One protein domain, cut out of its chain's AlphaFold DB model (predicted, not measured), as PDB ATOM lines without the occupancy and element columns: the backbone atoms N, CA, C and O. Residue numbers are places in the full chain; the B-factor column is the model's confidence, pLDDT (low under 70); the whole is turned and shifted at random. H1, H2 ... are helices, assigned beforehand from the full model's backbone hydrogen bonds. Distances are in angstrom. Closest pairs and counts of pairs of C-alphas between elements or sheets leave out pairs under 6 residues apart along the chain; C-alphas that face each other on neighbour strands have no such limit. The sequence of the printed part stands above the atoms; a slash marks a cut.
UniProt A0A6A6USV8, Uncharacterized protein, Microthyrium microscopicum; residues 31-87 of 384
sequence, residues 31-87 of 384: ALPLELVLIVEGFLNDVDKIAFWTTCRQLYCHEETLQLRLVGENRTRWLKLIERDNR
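This is residues 31 to 87 of the 384 residues of an uncharacterized protein of Microthyrium microscopicum (UniProt A0A6A6USV8). The longest helix, H5, packs along one side of the shorter helix H2, which sits in the middle; H1 lies on the side of H2 away from H5, and the short helices H3 and H4 lie on a third side. The printed part has 57 residues with five named helices, H1 to H5 in order along the chain, and no named strand; the class is all helix. It is compact, with a radius of gyration of the C-alphas of 11.7 A and spans of 32 by 24 by 19 A.

H5, residues 72 to 85, touches H2, residues 46 to 54, closest at the C-alphas of Val 47 and Trp 78, 5.7 A apart. They run the same way at a steep tilt of 36 degrees, only just beyond shallow. H1, residues 34 to 42, is close to H2 but not clearly touching; their closest C-alphas, of Glu 41 and Lys 49, are 6.1 A apart. These two run opposite ways at a shallow tilt of 30 degrees. H3, residues 57 to 60, only just touches H2, with 3 pairs of C-alphas within 8 A, and only at the corner by their link; the closest C-alphas, of Trp 53 and Tyr 60, are 5.1 A apart. H4, residues 63 to 67, is close to H2 but not clearly touching, with the closest C-alphas, of Ile 50 and Thr 65, 6.8 A apart. H3 and H4 meet only through their link, while H5 is apart from H1, H3 and H4. Every O i to N i+4 pair is within hydrogen-bond range in H1, H2 and H5; H4 has 0 of 1, but 2 of 2 O i to N i+3 pairs, and H3 is too short for an i+4 pair.

H5 measures 20.6 A, from C-alpha 72 at (6.382, -19.047, 18.405) to C-alpha 85 at (8.604, -10.961, 37.229). H2 measures 12.3 A, and H1 12.5 A from C-alpha 34 at (21.522, -30.661, 42.568). H3 measures 5.0 A and H4 7.4 A.

The two C-alphas farthest apart, of Ala 31 and Gly 72, are 34.5 A apart. The printed part has no cut, and its four links between helices are tight. Mean pLDDT of the printed part is 87.2; residues 63 to 67 are under 70.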
ATOM      1  N   ALA A  31      20.055 -24.074  48.286       90.00
ATOM      2  CA  ALA A  31      20.255 -24.966  49.423       90.00
ATOM      3  C   ALA A  31      19.856 -26.423  49.116       90.00
ATOM      4  O   ALA A  31      20.163 -27.314  49.910       90.00
ATOM      5  N   LEU A  32      19.167 -26.679  47.997       91.50
ATOM      6  CA  LEU A  32      18.788 -28.030  47.593       91.50
ATOM      7  C   LEU A  32      19.970 -28.754  46.928       91.50
ATOM      8  O   LEU A  32      20.692 -28.145  46.137       91.50
ATOM      9  N   PRO A  33      20.142 -30.065  47.183       93.38
ATOM     10  CA  PRO A  33      21.007 -30.914  46.371       93.38
ATOM     11  C   PRO A  33      20.655 -30.812  44.881       93.38
ATOM     12  O   PRO A  33      19.473 -30.753  44.519       93.38
ATOM     13  N   LEU A  34      21.675 -30.817  44.019       88.19
ATOM     14  CA  LEU A  34      21.522 -30.661  42.568       88.19
ATOM     15  C   LEU A  34      20.586 -31.723  41.973       88.19
ATOM     16  O   LEU A  34      19.813 -31.430  41.068       88.19
ATOM     17  N   GLU A  35      20.594 -32.937  42.516       93.50
ATOM     18  CA  GLU A  35      19.736 -34.038  42.085       93.50
ATOM     19  C   GLU A  35      18.253 -33.691  42.245       93.50
ATOM     20  O   GLU A  35      17.451 -33.991  41.363       93.50
ATOM     21  N   LEU A  36      17.876 -33.009  43.333       94.31
ATOM     22  CA  LEU A  36      16.494 -32.575  43.540       94.31
ATOM     23  C   LEU A  36      16.108 -31.463  42.562       94.31
ATOM     24  O   LEU A  36      14.982 -31.451  42.070       94.31
ATOM     25  N   VAL A  37      17.040 -30.559  42.250       91.31
ATOM     26  CA  VAL A  37      16.842 -29.498  41.249       91.31
ATOM     27  C   VAL A  37      16.587 -30.106  39.864       91.31
ATOM     28  O   VAL A  37      15.628 -29.715  39.199       91.31
ATOM     29  N   LEU A  38      17.377 -31.106  39.462       89.88
ATOM     30  CA  LEU A  38      17.211 -31.822  38.190       89.88
ATOM     31  C   LEU A  38      15.927 -32.668  38.152       89.88
ATOM     32  O   LEU A  38      15.265 -32.750  37.118       89.88
ATOM     33  N   ILE A  39      15.519 -33.263  39.279       94.56
ATOM     34  CA  ILE A  39      14.228 -33.960  39.374       94.56
ATOM     35  C   ILE A  39      13.078 -32.978  39.138       94.56
ATOM     36  O   ILE A  39      12.183 -33.282  38.352       94.56
ATOM     37  N   VAL A  40      13.103 -31.804  39.779       93.62
ATOM     38  CA  VAL A  40      12.087 -30.759  39.570       93.62
ATOM     39  C   VAL A  40      12.051 -30.331  38.106       93.62
ATOM     40  O   VAL A  40      10.965 -30.259  37.533       93.62
ATOM     41  N   GLU A  41      13.211 -30.114  37.482       92.62
ATOM     42  CA  GLU A  41      13.307 -29.786  36.058       92.62
ATOM     43  C   GLU A  41      12.601 -30.826  35.174       92.62
ATOM     44  O   GLU A  41      11.872 -30.456  34.250       92.62
ATOM     45  N   GLY A  42      12.758 -32.117  35.478       93.19
ATOM     46  CA  GLY A  42      12.111 -33.214  34.755       93.19
ATOM     47  C   GLY A  42      10.579 -33.122  34.696       93.19
ATOM     48  O   GLY A  42       9.977 -33.684  33.782       93.19
ATOM     49  N   PHE A  43       9.950 -32.381  35.616       95.94
ATOM     50  CA  PHE A  43       8.500 -32.151  35.654       95.94
ATOM     51  C   PHE A  43       8.044 -30.847  34.979       95.94
ATOM     52  O   PHE A  43       6.840 -30.622  34.840       95.94
ATOM     53  N   LEU A  44       8.966 -29.975  34.565       93.50
ATOM     54  CA  LEU A  44       8.639 -28.692  33.940       93.50
ATOM     55  C   LEU A  44       8.513 -28.837  32.413       93.50
ATOM     56  O   LEU A  44       9.210 -29.632  31.786       93.50
ATOM     57  N   ASN A  45       7.643 -28.043  31.780       93.12
ATOM     58  CA  ASN A  45       7.657 -27.898  30.315       93.12
ATOM     59  C   ASN A  45       8.814 -26.983  29.874       93.12
ATOM     60  O   ASN A  45       9.388 -26.281  30.697       93.12
ATOM     61  N   ASP A  46       9.135 -26.940  28.580       91.25
ATOM     62  CA  ASP A  46      10.294 -26.189  28.064       91.25
ATOM     63  C   ASP A  46      10.310 -24.704  28.465       91.25
ATOM     64  O   ASP A  46      11.365 -24.146  28.766       91.25
ATOM     65  N   VAL A  47       9.143 -24.054  28.501       92.88
ATOM     66  CA  VAL A  47       9.027 -22.642  28.895       92.88
ATOM     67  C   VAL A  47       9.317 -22.468  30.379       92.88
ATOM     68  O   VAL A  47      10.088 -21.584  30.760       92.88
ATOM     69  N   ASP A  48       8.717 -23.319  31.206       92.31
ATOM     70  CA  ASP A  48       8.866 -23.269  32.656       92.31
ATOM     71  C   ASP A  48      10.275 -23.717  33.079       92.31
ATOM     72  O   ASP A  48      10.816 -23.152  34.024       92.31
ATOM     73  N   LYS A  49      10.921 -24.634  32.338       91.62
ATOM     74  CA  LYS A  49      12.345 -24.975  32.495       91.62
ATOM     75  C   LYS A  49      13.213 -23.747  32.290       91.62
ATOM     76  O   LYS A  49      13.999 -23.405  33.161       91.62
ATOM     77  N   ILE A  50      13.065 -23.043  31.168       90.00
ATOM     78  CA  ILE A  50      13.886 -21.853  30.907       90.00
ATOM     79  C   ILE A  50      13.613 -20.782  31.958       90.00
ATOM     80  O   ILE A  50      14.561 -20.199  32.474       90.00
ATOM     81  N   ALA A  51      12.349 -20.548  32.321       91.00
ATOM     82  CA  ALA A  51      12.008 -19.627  33.401       91.00
ATOM     83  C   ALA A  51      12.718 -20.020  34.709       91.00
ATOM     84  O   ALA A  51      13.422 -19.193  35.287       91.00
ATOM     85  N   PHE A  52      12.621 -21.292  35.109       90.06
ATOM     86  CA  PHE A  52      13.282 -21.864  36.280       90.06
ATOM     87  C   PHE A  52      14.796 -21.642  36.250       90.06
ATOM     88  O   PHE A  52      15.349 -21.036  37.170       90.06
ATOM     89  N   TRP A  53      15.455 -22.019  35.155       88.88
ATOM     90  CA  TRP A  53      16.890 -21.836  34.962       88.88
ATOM     91  C   TRP A  53      17.308 -20.356  34.980       88.88
ATOM     92  O   TRP A  53      18.375 -20.025  35.491       88.88
ATOM     93  N   THR A  54      16.462 -19.440  34.493       86.44
ATOM     94  CA  THR A  54      16.736 -17.991  34.523       86.44
ATOM     95  C   THR A  54      16.536 -17.337  35.892       86.44
ATOM     96  O   THR A  54      16.993 -16.212  36.084       86.44
ATOM     97  N   THR A  55      15.913 -18.016  36.865       86.12
ATOM     98  CA  THR A  55      15.762 -17.468  38.229       86.12
ATOM     99  C   THR A  55      17.078 -17.418  39.006       86.12
ATOM    100  O   THR A  55      17.204 -16.649  39.959       86.12
ATOM    101  N   CYS A  56      18.072 -18.221  38.613       82.50
ATOM    102  CA  CYS A  56      19.343 -18.323  39.311       82.50
ATOM    103  C   CYS A  56      20.520 -18.340  38.334       82.50
ATOM    104  O   CYS A  56      20.643 -19.224  37.491       82.50
ATOM    105  N   ARG A  57      21.461 -17.405  38.511       81.25
ATOM    106  CA  ARG A  57      22.665 -17.306  37.675       81.25
ATOM    107  C   ARG A  57      23.513 -18.585  37.676       81.25
ATOM    108  O   ARG A  57      24.101 -18.900  36.651       81.25
ATOM    109  N   GLN A  58      23.589 -19.299  38.802       82.81
ATOM    110  CA  GLN A  58      24.368 -20.543  38.900       82.81
ATOM    111  C   GLN A  58      23.731 -21.671  38.086       82.81
ATOM    112  O   GLN A  58      24.437 -22.409  37.408       82.81
ATOM    113  N   LEU A  59      22.400 -21.749  38.107       81.31
ATOM    114  CA  LEU A  59      21.627 -22.699  37.316       81.31
ATOM    115  C   LEU A  59      21.716 -22.362  35.817       81.31
ATOM    116  O   LEU A  59      21.942 -23.240  34.991       81.31
ATOM    117  N   TYR A  60      21.635 -21.080  35.461       81.12
ATOM    118  CA  TYR A  60      21.728 -20.618  34.074       81.12
ATOM    119  C   TYR A  60      23.046 -20.988  33.366       81.12
ATOM    120  O   TYR A  60      23.078 -21.084  32.141       81.12
ATOM    121  N   CYS A  61      24.138 -21.209  34.107       78.50
ATOM    122  CA  CYS A  61      25.421 -21.625  33.532       78.50
ATOM    123  C   CYS A  61      25.421 -23.063  32.974       78.50
ATOM    124  O   CYS A  61      26.422 -23.464  32.381       78.50
ATOM    125  N   HIS A  62      24.345 -23.838  33.149       74.38
ATOM    126  CA  HIS A  62      24.235 -25.178  32.577       74.38
ATOM    127  C   HIS A  62      24.037 -25.101  31.048       74.38
ATOM    128  O   HIS A  62      23.067 -24.528  30.552       74.38
ATOM    129  N   GLU A  63      24.991 -25.648  30.289       64.56
ATOM    130  CA  GLU A  63      25.150 -25.426  28.841       64.56
ATOM    131  C   GLU A  63      23.964 -25.930  27.999       64.56
ATOM    132  O   GLU A  63      23.616 -25.331  26.978       64.56
ATOM    133  N   GLU A  64      23.285 -26.984  28.455       69.12
ATOM    134  CA  GLU A  64      22.115 -27.559  27.777       69.12
ATOM    135  C   GLU A  64      20.925 -26.587  27.726       69.12
ATOM    136  O   GLU A  64      20.199 -26.530  26.731       69.12
ATOM    137  N   THR A  65      20.777 -25.729  28.736       64.12
ATOM    138  CA  THR A  65      19.690 -24.748  28.811       64.12
ATOM    139  C   THR A  65      19.811 -23.667  27.732       64.12
ATOM    140  O   THR A  65      18.805 -23.152  27.236       64.12
ATOM    141  N   LEU A  66      21.037 -23.346  27.303       61.66
ATOM    142  CA  LEU A  66      21.309 -22.337  26.272       61.66
ATOM    143  C   LEU A  66      20.925 -22.802  24.857       61.66
ATOM    144  O   LEU A  66      20.847 -21.975  23.942       61.66
ATOM    145  N   GLN A  67      20.678 -24.101  24.663       69.50
ATOM    146  CA  GLN A  67      20.313 -24.660  23.359       69.50
ATOM    147  C   GLN A  67      18.809 -24.603  23.071       69.50
ATOM    148  O   GLN A  67      18.409 -24.697  21.905       69.50
ATOM    149  N   LEU A  68      17.965 -24.395  24.089       74.69
ATOM    150  CA  LEU A  68      16.519 -24.320  23.907       74.69
ATOM    151  C   LEU A  68      16.133 -23.036  23.157       74.69
ATOM    152  O   LEU A  68      15.993 -21.945  23.716       74.69
ATOM    153  N   ARG A  69      15.933 -23.164  21.844       81.44
ATOM    154  CA  ARG A  69      15.354 -22.101  21.019       81.44
ATOM    155  C   ARG A  69      13.852 -22.033  21.249       81.44
ATOM    156  O   ARG A  69      13.080 -22.738  20.607       81.44
ATOM    157  N   LEU A  70      13.438 -21.101  22.099       84.50
ATOM    158  CA  LEU A  70      12.041 -20.700  22.179       84.50
ATOM    159  C   LEU A  70      11.608 -20.037  20.868       84.50
ATOM    160  O   LEU A  70      12.116 -18.981  20.478       84.50
ATOM    161  N   VAL A  71      10.636 -20.652  20.204       88.25
ATOM    162  CA  VAL A  71      10.003 -20.146  18.983       88.25
ATOM    163  C   VAL A  71       8.490 -20.075  19.169       88.25
ATOM    164  O   VAL A  71       7.929 -20.781  20.006       88.25
ATOM    165  N   GLY A  72       7.839 -19.196  18.403       90.38
ATOM    166  CA  GLY A  72       6.382 -19.047  18.405       90.38
ATOM    167  C   GLY A  72       5.795 -18.778  19.795       90.38
ATOM    168  O   GLY A  72       6.311 -17.956  20.555       90.38
ATOM    169  N   GLU A  73       4.729 -19.504  20.126       91.25
ATOM    170  CA  GLU A  73       3.955 -19.346  21.361       91.25
ATOM    171  C   GLU A  73       4.787 -19.559  22.633       91.25
ATOM    172  O   GLU A  73       4.644 -18.804  23.595       91.25
ATOM    173  N   ASN A  74       5.728 -20.510  22.621       91.56
ATOM    174  CA  ASN A  74       6.603 -20.770  23.767       91.56
ATOM    175  C   ASN A  74       7.456 -19.542  24.112       91.56
ATOM    176  O   ASN A  74       7.620 -19.193  25.282       91.56
ATOM    177  N   ARG A  75       7.947 -18.823  23.093       91.50
ATOM    178  CA  ARG A  75       8.678 -17.565  23.295       91.50
ATOM    179  C   ARG A  75       7.774 -16.486  23.876       91.50
ATOM    180  O   ARG A  75       8.177 -15.811  24.817       91.50
ATOM    181  N   THR A  76       6.567 -16.325  23.342       91.69
ATOM    182  CA  THR A  76       5.590 -15.359  23.858       91.69
ATOM    183  C   THR A  76       5.234 -15.644  25.314       91.69
ATOM    184  O   THR A  76       5.242 -14.727  26.133       91.69
ATOM    185  N   ARG A  77       4.979 -16.910  25.665       93.31
ATOM    186  CA  ARG A  77       4.686 -17.326  27.041       93.31
ATOM    187  C   ARG A  77       5.851 -17.013  27.976       93.31
ATOM    188  O   ARG A  77       5.635 -16.420  29.026       93.31
ATOM    189  N   TRP A  78       7.078 -17.338  27.574       93.31
ATOM    190  CA  TRP A  78       8.274 -17.031  28.358       93.31
ATOM    191  C   TRP A  78       8.490 -15.522  28.559       93.31
ATOM    192  O   TRP A  78       8.743 -15.080  29.676       93.31
ATOM    193  N   LEU A  79       8.325 -14.704  27.513       92.94
ATOM    194  CA  LEU A  79       8.453 -13.246  27.637       92.94
ATOM    195  C   LEU A  79       7.402 -12.662  28.592       92.94
ATOM    196  O   LEU A  79       7.732 -11.794  29.393       92.94
ATOM    197  N   LYS A  80       6.164 -13.170  28.565       91.50
ATOM    198  CA  LYS A  80       5.117 -12.778  29.523       91.50
ATOM    199  C   LYS A  80       5.459 -13.170  30.964       91.50
ATOM    200  O   LYS A  80       5.121 -12.428  31.881       91.50
ATOM    201  N   LEU A  81       6.145 -14.299  31.183       92.12
ATOM    202  CA  LEU A  81       6.661 -14.655  32.512       92.12
ATOM    203  C   LEU A  81       7.718 -13.648  32.982       92.12
ATOM    204  O   LEU A  81       7.660 -13.203  34.123       92.12
ATOM    205  N   ILE A  82       8.628 -13.224  32.099       92.19
ATOM    206  CA  ILE A  82       9.624 -12.202  32.450       92.19
ATOM    207  C   ILE A  82       8.963 -10.861  32.771       92.19
ATOM    208  O   ILE A  82       9.329 -10.246  33.764       92.19
ATOM    209  N   GLU A  83       7.997 -10.401  31.977       92.62
ATOM    210  CA  GLU A  83       7.213  -9.199  32.302       92.62
ATOM    211  C   GLU A  83       6.530  -9.329  33.675       92.62
ATOM    212  O   GLU A  83       6.591  -8.425  34.513       92.62
ATOM    213  N   ARG A  84       5.919 -10.488  33.950       89.94
ATOM    214  CA  ARG A  84       5.307 -10.759  35.254       89.94
ATOM    215  C   ARG A  84       6.329 -10.664  36.381       89.94
ATOM    216  O   ARG A  84       5.962 -10.245  37.469       89.94
ATOM    217  N   ASP A  85       7.598 -10.972  36.162       89.69
ATOM    218  CA  ASP A  85       8.604 -10.961  37.229       89.69
ATOM    219  C   ASP A  85       9.414  -9.645  37.270       89.69
ATOM    220  O   ASP A  85       9.885  -9.250  38.335       89.69
ATOM    221  N   ASN A  86       9.468  -8.885  36.171       89.81
ATOM    222  CA  ASN A  86      10.181  -7.612  36.057       89.81
ATOM    223  C   ASN A  86       9.231  -6.436  35.770       89.81
ATOM    224  O   ASN A  86       8.741  -6.265  34.662       89.81
ATOM    225  N   ARG A  87       9.041  -5.575  36.777       89.00
ATOM    226  CA  ARG A  87       8.123  -4.418  36.748       89.00
ATOM    227  C   ARG A  87       8.525  -3.312  35.775       89.00
ATOM    228  O   ARG A  87       7.692  -2.485  35.424       89.00
TER     229      ARG A  87